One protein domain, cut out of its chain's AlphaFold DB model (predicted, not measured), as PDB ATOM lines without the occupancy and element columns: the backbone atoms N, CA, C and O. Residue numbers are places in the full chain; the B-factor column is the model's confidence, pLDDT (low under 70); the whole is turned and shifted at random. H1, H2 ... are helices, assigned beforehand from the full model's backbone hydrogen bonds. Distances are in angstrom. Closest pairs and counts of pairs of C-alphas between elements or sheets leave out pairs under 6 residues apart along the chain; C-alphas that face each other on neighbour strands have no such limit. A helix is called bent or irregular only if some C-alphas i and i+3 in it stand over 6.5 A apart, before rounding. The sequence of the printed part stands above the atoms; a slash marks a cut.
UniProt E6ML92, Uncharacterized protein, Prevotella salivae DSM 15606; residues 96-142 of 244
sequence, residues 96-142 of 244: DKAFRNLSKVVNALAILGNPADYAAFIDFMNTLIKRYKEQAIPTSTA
ATOM      1  N   ASP A  96      -7.580 -50.780 -27.287       91.12
ATOM      2  CA  ASP A  96      -8.021 -51.383 -26.028       91.12
ATOM      3  C   ASP A  96      -7.384 -52.758 -25.813       91.12
ATOM      4  O   ASP A  96      -7.012 -53.110 -24.691       91.12
ATOM      5  N   LYS A  97      -7.247 -53.556 -26.878       93.75
ATOM      6  CA  LYS A  97      -6.568 -54.856 -26.821       93.75
ATOM      7  C   LYS A  97      -5.082 -54.689 -26.500       93.75
ATOM      8  O   LYS A  97      -4.572 -55.412 -25.644       93.75
ATOM      9  N   ALA A  98      -4.404 -53.738 -27.143       94.31
ATOM     10  CA  ALA A  98      -3.003 -53.434 -26.863       94.31
ATOM     11  C   ALA A  98      -2.805 -52.987 -25.405       94.31
ATOM     12  O   ALA A  98      -1.943 -53.530 -24.712       94.31
ATOM     13  N   PHE A  99      -3.661 -52.091 -24.903       89.44
ATOM     14  CA  PHE A  99      -3.620 -51.653 -23.509       89.44
ATOM     15  C   PHE A  99      -3.866 -52.809 -22.528       89.44
ATOM     16  O   PHE A  99      -3.100 -52.995 -21.586       89.44
ATOM     17  N   ARG A 100      -4.888 -53.646 -22.764       91.44
ATOM     18  CA  ARG A 100      -5.153 -54.825 -21.918       91.44
ATOM     19  C   ARG A 100      -3.963 -55.783 -21.882       91.44
ATOM     20  O   ARG A 100      -3.664 -56.332 -20.823       91.44
ATOM     21  N   ASN A 101      -3.293 -55.988 -23.013       93.00
ATOM     22  CA  ASN A 101      -2.098 -56.824 -23.075       93.00
ATOM     23  C   ASN A 101      -0.935 -56.209 -22.289       93.00
ATOM     24  O   ASN A 101      -0.312 -56.920 -21.504       93.00
ATOM     25  N   LEU A 102      -0.694 -54.902 -22.428       89.88
ATOM     26  CA  LEU A 102       0.316 -54.188 -21.645       89.88
ATOM     27  C   LEU A 102       0.067 -54.353 -20.142       89.88
ATOM     28  O   LEU A 102       0.962 -54.780 -19.417       89.88
ATOM     29  N   SER A 103      -1.159 -54.102 -19.679       88.31
ATOM     30  CA  SER A 103      -1.506 -54.243 -18.261       88.31
ATOM     31  C   SER A 103      -1.304 -55.671 -17.755       88.31
ATOM     32  O   SER A 103      -0.837 -55.861 -16.635       88.31
ATOM     33  N   LYS A 104      -1.611 -56.693 -18.567       89.81
ATOM     34  CA  LYS A 104      -1.344 -58.098 -18.210       89.81
ATOM     35  C   LYS A 104       0.147 -58.376 -18.049       89.81
ATOM     36  O   LYS A 104       0.524 -59.011 -17.069       89.81
ATOM     37  N   VAL A 105       0.978 -57.902 -18.977       89.25
ATOM     38  CA  VAL A 105       2.436 -58.088 -18.919       89.25
ATOM     39  C   VAL A 105       3.019 -57.380 -17.700       89.25
ATOM     40  O   VAL A 105       3.766 -57.994 -16.950       89.25
ATOM     41  N   VAL A 106       2.629 -56.130 -17.448       85.94
ATOM     42  CA  VAL A 106       3.114 -55.354 -16.295       85.94
ATOM     43  C   VAL A 106       2.691 -56.005 -14.978       85.94
ATOM     44  O   VAL A 106       3.520 -56.170 -14.089       85.94
ATOM     45  N   ASN A 107       1.437 -56.456 -14.866       85.94
ATOM     46  CA  ASN A 107       0.977 -57.205 -13.692       85.94
ATOM     47  C   ASN A 107       1.756 -58.521 -13.512       85.94
ATOM     48  O   ASN A 107       2.081 -58.890 -12.387       85.94
ATOM     49  N   ALA A 108       2.064 -59.235 -14.599       87.12
ATOM     50  CA  ALA A 108       2.865 -60.454 -14.531       87.12
ATOM     51  C   ALA A 108       4.306 -60.159 -14.087       87.12
ATOM     52  O   ALA A 108       4.826 -60.870 -13.231       87.12
ATOM     53  N   LEU A 109       4.922 -59.090 -14.599       83.69
ATOM     54  CA  LEU A 109       6.257 -58.638 -14.195       83.69
ATOM     55  C   LEU A 109       6.303 -58.196 -12.729       83.69
ATOM     56  O   LEU A 109       7.263 -58.515 -12.041       83.69
ATOM     57  N   ALA A 110       5.253 -57.554 -12.223       81.25
ATOM     58  CA  ALA A 110       5.150 -57.202 -10.807       81.25
ATOM     59  C   ALA A 110       5.041 -58.434  -9.885       81.25
ATOM     60  O   ALA A 110       5.379 -58.357  -8.708       81.25
ATOM     61  N   ILE A 111       4.557 -59.572 -10.400       82.25
ATOM     62  CA  ILE A 111       4.426 -60.824  -9.639       82.25
ATOM     63  C   ILE A 111       5.672 -61.707  -9.759       82.25
ATOM     64  O   ILE A 111       6.055 -62.334  -8.774       82.25
ATOM     65  N   LEU A 112       6.233 -61.826 -10.963       85.06
ATOM     66  CA  LEU A 112       7.298 -62.778 -11.301       85.06
ATOM     67  C   LEU A 112       8.695 -62.146 -11.301       85.06
ATOM     68  O   LEU A 112       9.683 -62.865 -11.181       85.06
ATOM     69  N   GLY A 113       8.779 -60.830 -11.496       80.62
ATOM     70  CA  GLY A 113      10.022 -60.066 -11.509       80.62
ATOM     71  C   GLY A 113      10.304 -59.389 -10.170       80.62
ATOM     72  O   GLY A 113       9.662 -59.673  -9.160       80.62
ATOM     73  N   ASN A 114      11.271 -58.472 -10.167       83.50
ATOM     74  CA  ASN A 114      11.561 -57.632  -9.011       83.50
ATOM     75  C   ASN A 114      10.592 -56.433  -8.981       83.50
ATOM     76  O   ASN A 114      10.656 -55.584  -9.874       83.50
ATOM     77  N   PRO A 115       9.705 -56.313  -7.977       77.06
ATOM     78  CA  PRO A 115       8.703 -55.246  -7.935       77.06
ATOM     79  C   PRO A 115       9.303 -53.832  -7.929       77.06
ATOM     80  O   PRO A 115       8.691 -52.903  -8.461       77.06
ATOM     81  N   ALA A 116      10.507 -53.670  -7.367       83.06
ATOM     82  CA  ALA A 116      11.187 -52.377  -7.282       83.06
ATOM     83  C   ALA A 116      11.471 -51.761  -8.663       83.06
ATOM     84  O   ALA A 116      11.391 -50.543  -8.816       83.06
ATOM     85  N   ASP A 117      11.716 -52.594  -9.678       84.94
ATOM     86  CA  ASP A 117      12.085 -52.144 -11.025       84.94
ATOM     87  C   ASP A 117      10.891 -51.539 -11.788       84.94
ATOM     88  O   ASP A 117      11.070 -50.784 -12.746       84.94
ATOM     89  N   TYR A 118       9.660 -51.837 -11.354       82.88
ATOM     90  CA  TYR A 118       8.429 -51.430 -12.039       82.88
ATOM     91  C   TYR A 118       7.542 -50.495 -11.211       82.88
ATOM     92  O   TYR A 118       6.604 -49.918 -11.763       82.88
ATOM     93  N   ALA A 119       7.830 -50.300  -9.921       84.00
ATOM     94  CA  ALA A 119       6.996 -49.515  -9.008       84.00
ATOM     95  C   ALA A 119       6.706 -48.096  -9.533       84.00
ATOM     96  O   ALA A 119       5.545 -47.706  -9.652       84.00
ATOM     97  N   ALA A 120       7.744 -47.371  -9.971       87.56
ATOM     98  CA  ALA A 120       7.601 -46.015 -10.508       87.56
ATOM     99  C   ALA A 120       6.725 -45.962 -11.775       87.56
ATOM    100  O   ALA A 120       5.942 -45.030 -11.961       87.56
ATOM    101  N   PHE A 121       6.821 -46.979 -12.640       87.75
ATOM    102  CA  PHE A 121       5.979 -47.087 -13.829       87.75
ATOM    103  C   PHE A 121       4.517 -47.361 -13.456       87.75
ATOM    104  O   PHE A 121       3.611 -46.726 -14.000       87.75
ATOM    105  N   ILE A 122       4.278 -48.275 -12.511       87.62
ATOM    106  CA  ILE A 122       2.933 -48.612 -12.030       87.62
ATOM    107  C   ILE A 122       2.271 -47.381 -11.399       87.62
ATOM    108  O   ILE A 122       1.126 -47.068 -11.732       87.62
ATOM    109  N   ASP A 123       2.993 -46.644 -10.554       91.56
ATOM    110  CA  ASP A 123       2.495 -45.428  -9.903       91.56
ATOM    111  C   ASP A 123       2.156 -44.332 -10.910       91.56
ATOM    112  O   ASP A 123       1.081 -43.720 -10.840       91.56
ATOM    113  N   PHE A 124       3.035 -44.117 -11.889       91.19
ATOM    114  CA  PHE A 124       2.788 -43.174 -12.972       91.19
ATOM    115  C   PHE A 124       1.526 -43.546 -13.762       91.19
ATOM    116  O   PHE A 124       0.630 -42.713 -13.933       91.19
ATOM    117  N   MET A 125       1.415 -44.804 -14.198       91.81
ATOM    118  CA  MET A 125       0.267 -45.280 -14.974       91.81
ATOM    119  C   MET A 125      -1.035 -45.196 -14.177       91.81
ATOM    120  O   MET A 125      -2.043 -44.724 -14.703       91.81
ATOM    121  N   ASN A 126      -1.024 -45.583 -12.902       90.81
ATOM    122  CA  ASN A 126      -2.194 -45.492 -12.031       90.81
ATOM    123  C   ASN A 126      -2.625 -44.034 -11.803       90.81
ATOM    124  O   ASN A 126      -3.820 -43.730 -11.862       90.81
ATOM    125  N   THR A 127      -1.671 -43.118 -11.620       92.12
ATOM    126  CA  THR A 127      -1.942 -41.675 -11.496       92.12
ATOM    127  C   THR A 127      -2.556 -41.114 -12.778       92.12
ATOM    128  O   THR A 127      -3.551 -40.387 -12.731       92.12
ATOM    129  N   LEU A 128      -2.014 -41.497 -13.936       88.00
ATOM    130  CA  LEU A 128      -2.517 -41.081 -15.242       88.00
ATOM    131  C   LEU A 128      -3.937 -41.610 -15.488       88.00
ATOM    132  O   LEU A 128      -4.819 -40.837 -15.865       88.00
ATOM    133  N   ILE A 129      -4.191 -42.893 -15.208       86.88
ATOM    134  CA  ILE A 129      -5.525 -43.504 -15.316       86.88
ATOM    135  C   ILE A 129      -6.519 -42.792 -14.395       86.88
ATOM    136  O   ILE A 129      -7.633 -42.490 -14.824       86.88
ATOM    137  N   LYS A 130      -6.135 -42.506 -13.146       86.75
ATOM    138  CA  LYS A 130      -6.984 -41.790 -12.186       86.75
ATOM    139  C   LYS A 130      -7.365 -40.405 -12.708       86.75
ATOM    140  O   LYS A 130      -8.554 -40.113 -12.804       86.75
ATOM    141  N   ARG A 131      -6.381 -39.608 -13.141       87.44
ATOM    142  CA  ARG A 131      -6.612 -38.275 -13.719       87.44
ATOM    143  C   ARG A 131      -7.575 -38.331 -14.905       87.44
ATOM    144  O   ARG A 131      -8.513 -37.544 -14.969       87.44
ATOM    145  N   TYR A 132      -7.369 -39.265 -15.837       82.81
ATOM    146  CA  TYR A 132      -8.258 -39.413 -16.993       82.81
ATOM    147  C   TYR A 132      -9.667 -39.848 -16.598       82.81
ATOM    148  O   TYR A 132     -10.631 -39.332 -17.157       82.81
ATOM    149  N   LYS A 133      -9.815 -40.758 -15.630       79.94
ATOM    150  CA  LYS A 133     -11.137 -41.123 -15.108       79.94
ATOM    151  C   LYS A 133     -11.844 -39.913 -14.503       79.94
ATOM    152  O   LYS A 133     -13.018 -39.732 -14.768       79.94
ATOM    153  N   GLU A 134     -11.144 -39.077 -13.749       80.00
ATOM    154  CA  GLU A 134     -11.730 -37.889 -13.116       80.00
ATOM    155  C   GLU A 134     -12.088 -36.782 -14.123       80.00
ATOM    156  O   GLU A 134     -13.094 -36.101 -13.952       80.00
ATOM    157  N   GLN A 135     -11.290 -36.606 -15.182       78.12
ATOM    158  CA  GLN A 135     -11.484 -35.537 -16.172       78.12
ATOM    159  C   GLN A 135     -12.425 -35.922 -17.320       78.12
ATOM    160  O   GLN A 135     -13.195 -35.087 -17.789       78.12
ATOM    161  N   ALA A 136     -12.337 -37.159 -17.813       72.25
ATOM    162  CA  ALA A 136     -13.025 -37.596 -19.029       72.25
ATOM    163  C   ALA A 136     -14.270 -38.444 -18.750       72.25
ATOM    164  O   ALA A 136     -15.155 -38.522 -19.601       72.25
ATOM    165  N   ILE A 137     -14.354 -39.081 -17.578       63.19
ATOM    166  CA  ILE A 137     -15.578 -39.743 -17.131       63.19
ATOM    167  C   ILE A 137     -16.236 -38.767 -16.157       63.19
ATOM    168  O   ILE A 137     -15.837 -38.744 -14.993       63.19
ATOM    169  N   PRO A 138     -17.226 -37.951 -16.582       58.31
ATOM    170  CA  PRO A 138     -18.031 -37.220 -15.612       58.31
ATOM    171  C   PRO A 138     -18.530 -38.269 -14.630       58.31
ATOM    172  O   PRO A 138     -19.121 -39.254 -15.079       58.31
ATOM    173  N   THR A 139     -18.189 -38.135 -13.344       56.59
ATOM    174  CA  THR A 139     -18.525 -39.078 -12.270       56.59
ATOM    175  C   THR A 139     -19.945 -39.533 -12.520       56.59
ATOM    176  O   THR A 139     -20.847 -38.704 -12.408       56.59
ATOM    177  N   SER A 140     -20.115 -40.765 -13.033       56.75
ATOM    178  CA  SER A 140     -21.310 -41.076 -13.826       56.75
ATOM    179  C   SER A 140     -22.518 -40.643 -13.019       56.75
ATOM    180  O   SER A 140     -22.664 -41.075 -11.871       56.75
ATOM    181  N   THR A 141     -23.331 -39.748 -13.578       58.59
ATOM    182  CA  THR A 141     -24.587 -39.335 -12.955       58.59
ATOM    183  C   THR A 141     -25.329 -40.578 -12.480       58.59
ATOM    184  O   THR A 141     -25.827 -40.584 -11.376       58.59
ATOM    185  N   ALA A 142     -25.237 -41.697 -13.206       61.31
ATOM    186  CA  ALA A 142     -25.695 -43.016 -12.781       61.31
ATOM    187  C   ALA A 142     -25.214 -43.480 -11.385       61.31
ATOM    188  O   ALA A 142     -26.054 -43.871 -10.581       61.31
TER     189      ALA A 142
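This is residues 96 to 142 of the 244 residues of an uncharacterized protein of Prevotella salivae DSM 15606 (UniProt E6ML92). Two helices, H2 and the slightly shorter H1, make a narrow, open V, with the short link of residues 113 to 118 at its closed end. The far arms of the V, residues 96 to 102 of H1 and 126 to 136 of H2, stand free, and a tail of residues 137 to 142 runs on beyond H2. The printed part has 47 residues with two named helices, in the order H1, H2, and no named strand; its class is all helix. It is loose, with a radius of gyration of the C-alphas of 13.2 A, and elongated, spanning 40 by 22 by 15 A.

H2, residues 119 to 136, is the longest helix, with 18 residues. H1, residues 96 to 112, is close to H2 but not clearly touching it, with 1 pair of C-alphas within 8 A. The closest C-alphas of the two helices are those of Val 106 and Ile 122, 8.0 A apart. The centres of H1 and H2 are 15.0 A apart. The two helices run opposite ways at a shallow tilt of 33 degrees, only just short of steep. In both H1 and H2, every O i to N i+4 pair is within hydrogen-bond range.

H2 measures 25.4 A from C-alpha 119 at (6.996, -49.515, -9.008) to C-alpha 136 at (-13.025, -37.596, -19.029). H1 measures 24.1 A from C-alpha 96, at (-8.021, -51.383, -26.028), to C-alpha 112. Neither helix is bent.

The two C-alphas farthest apart are those of Asn 114 and Thr 141, 40.7 A. The first and last printed C-alphas, of Asp 96 and Ala 142, are 23.6 A apart. The printed part has no cut, and the link from H1 to H2 is short. The mean pLDDT of the printed part is 82.9, and residues 137 to 142 are under 70.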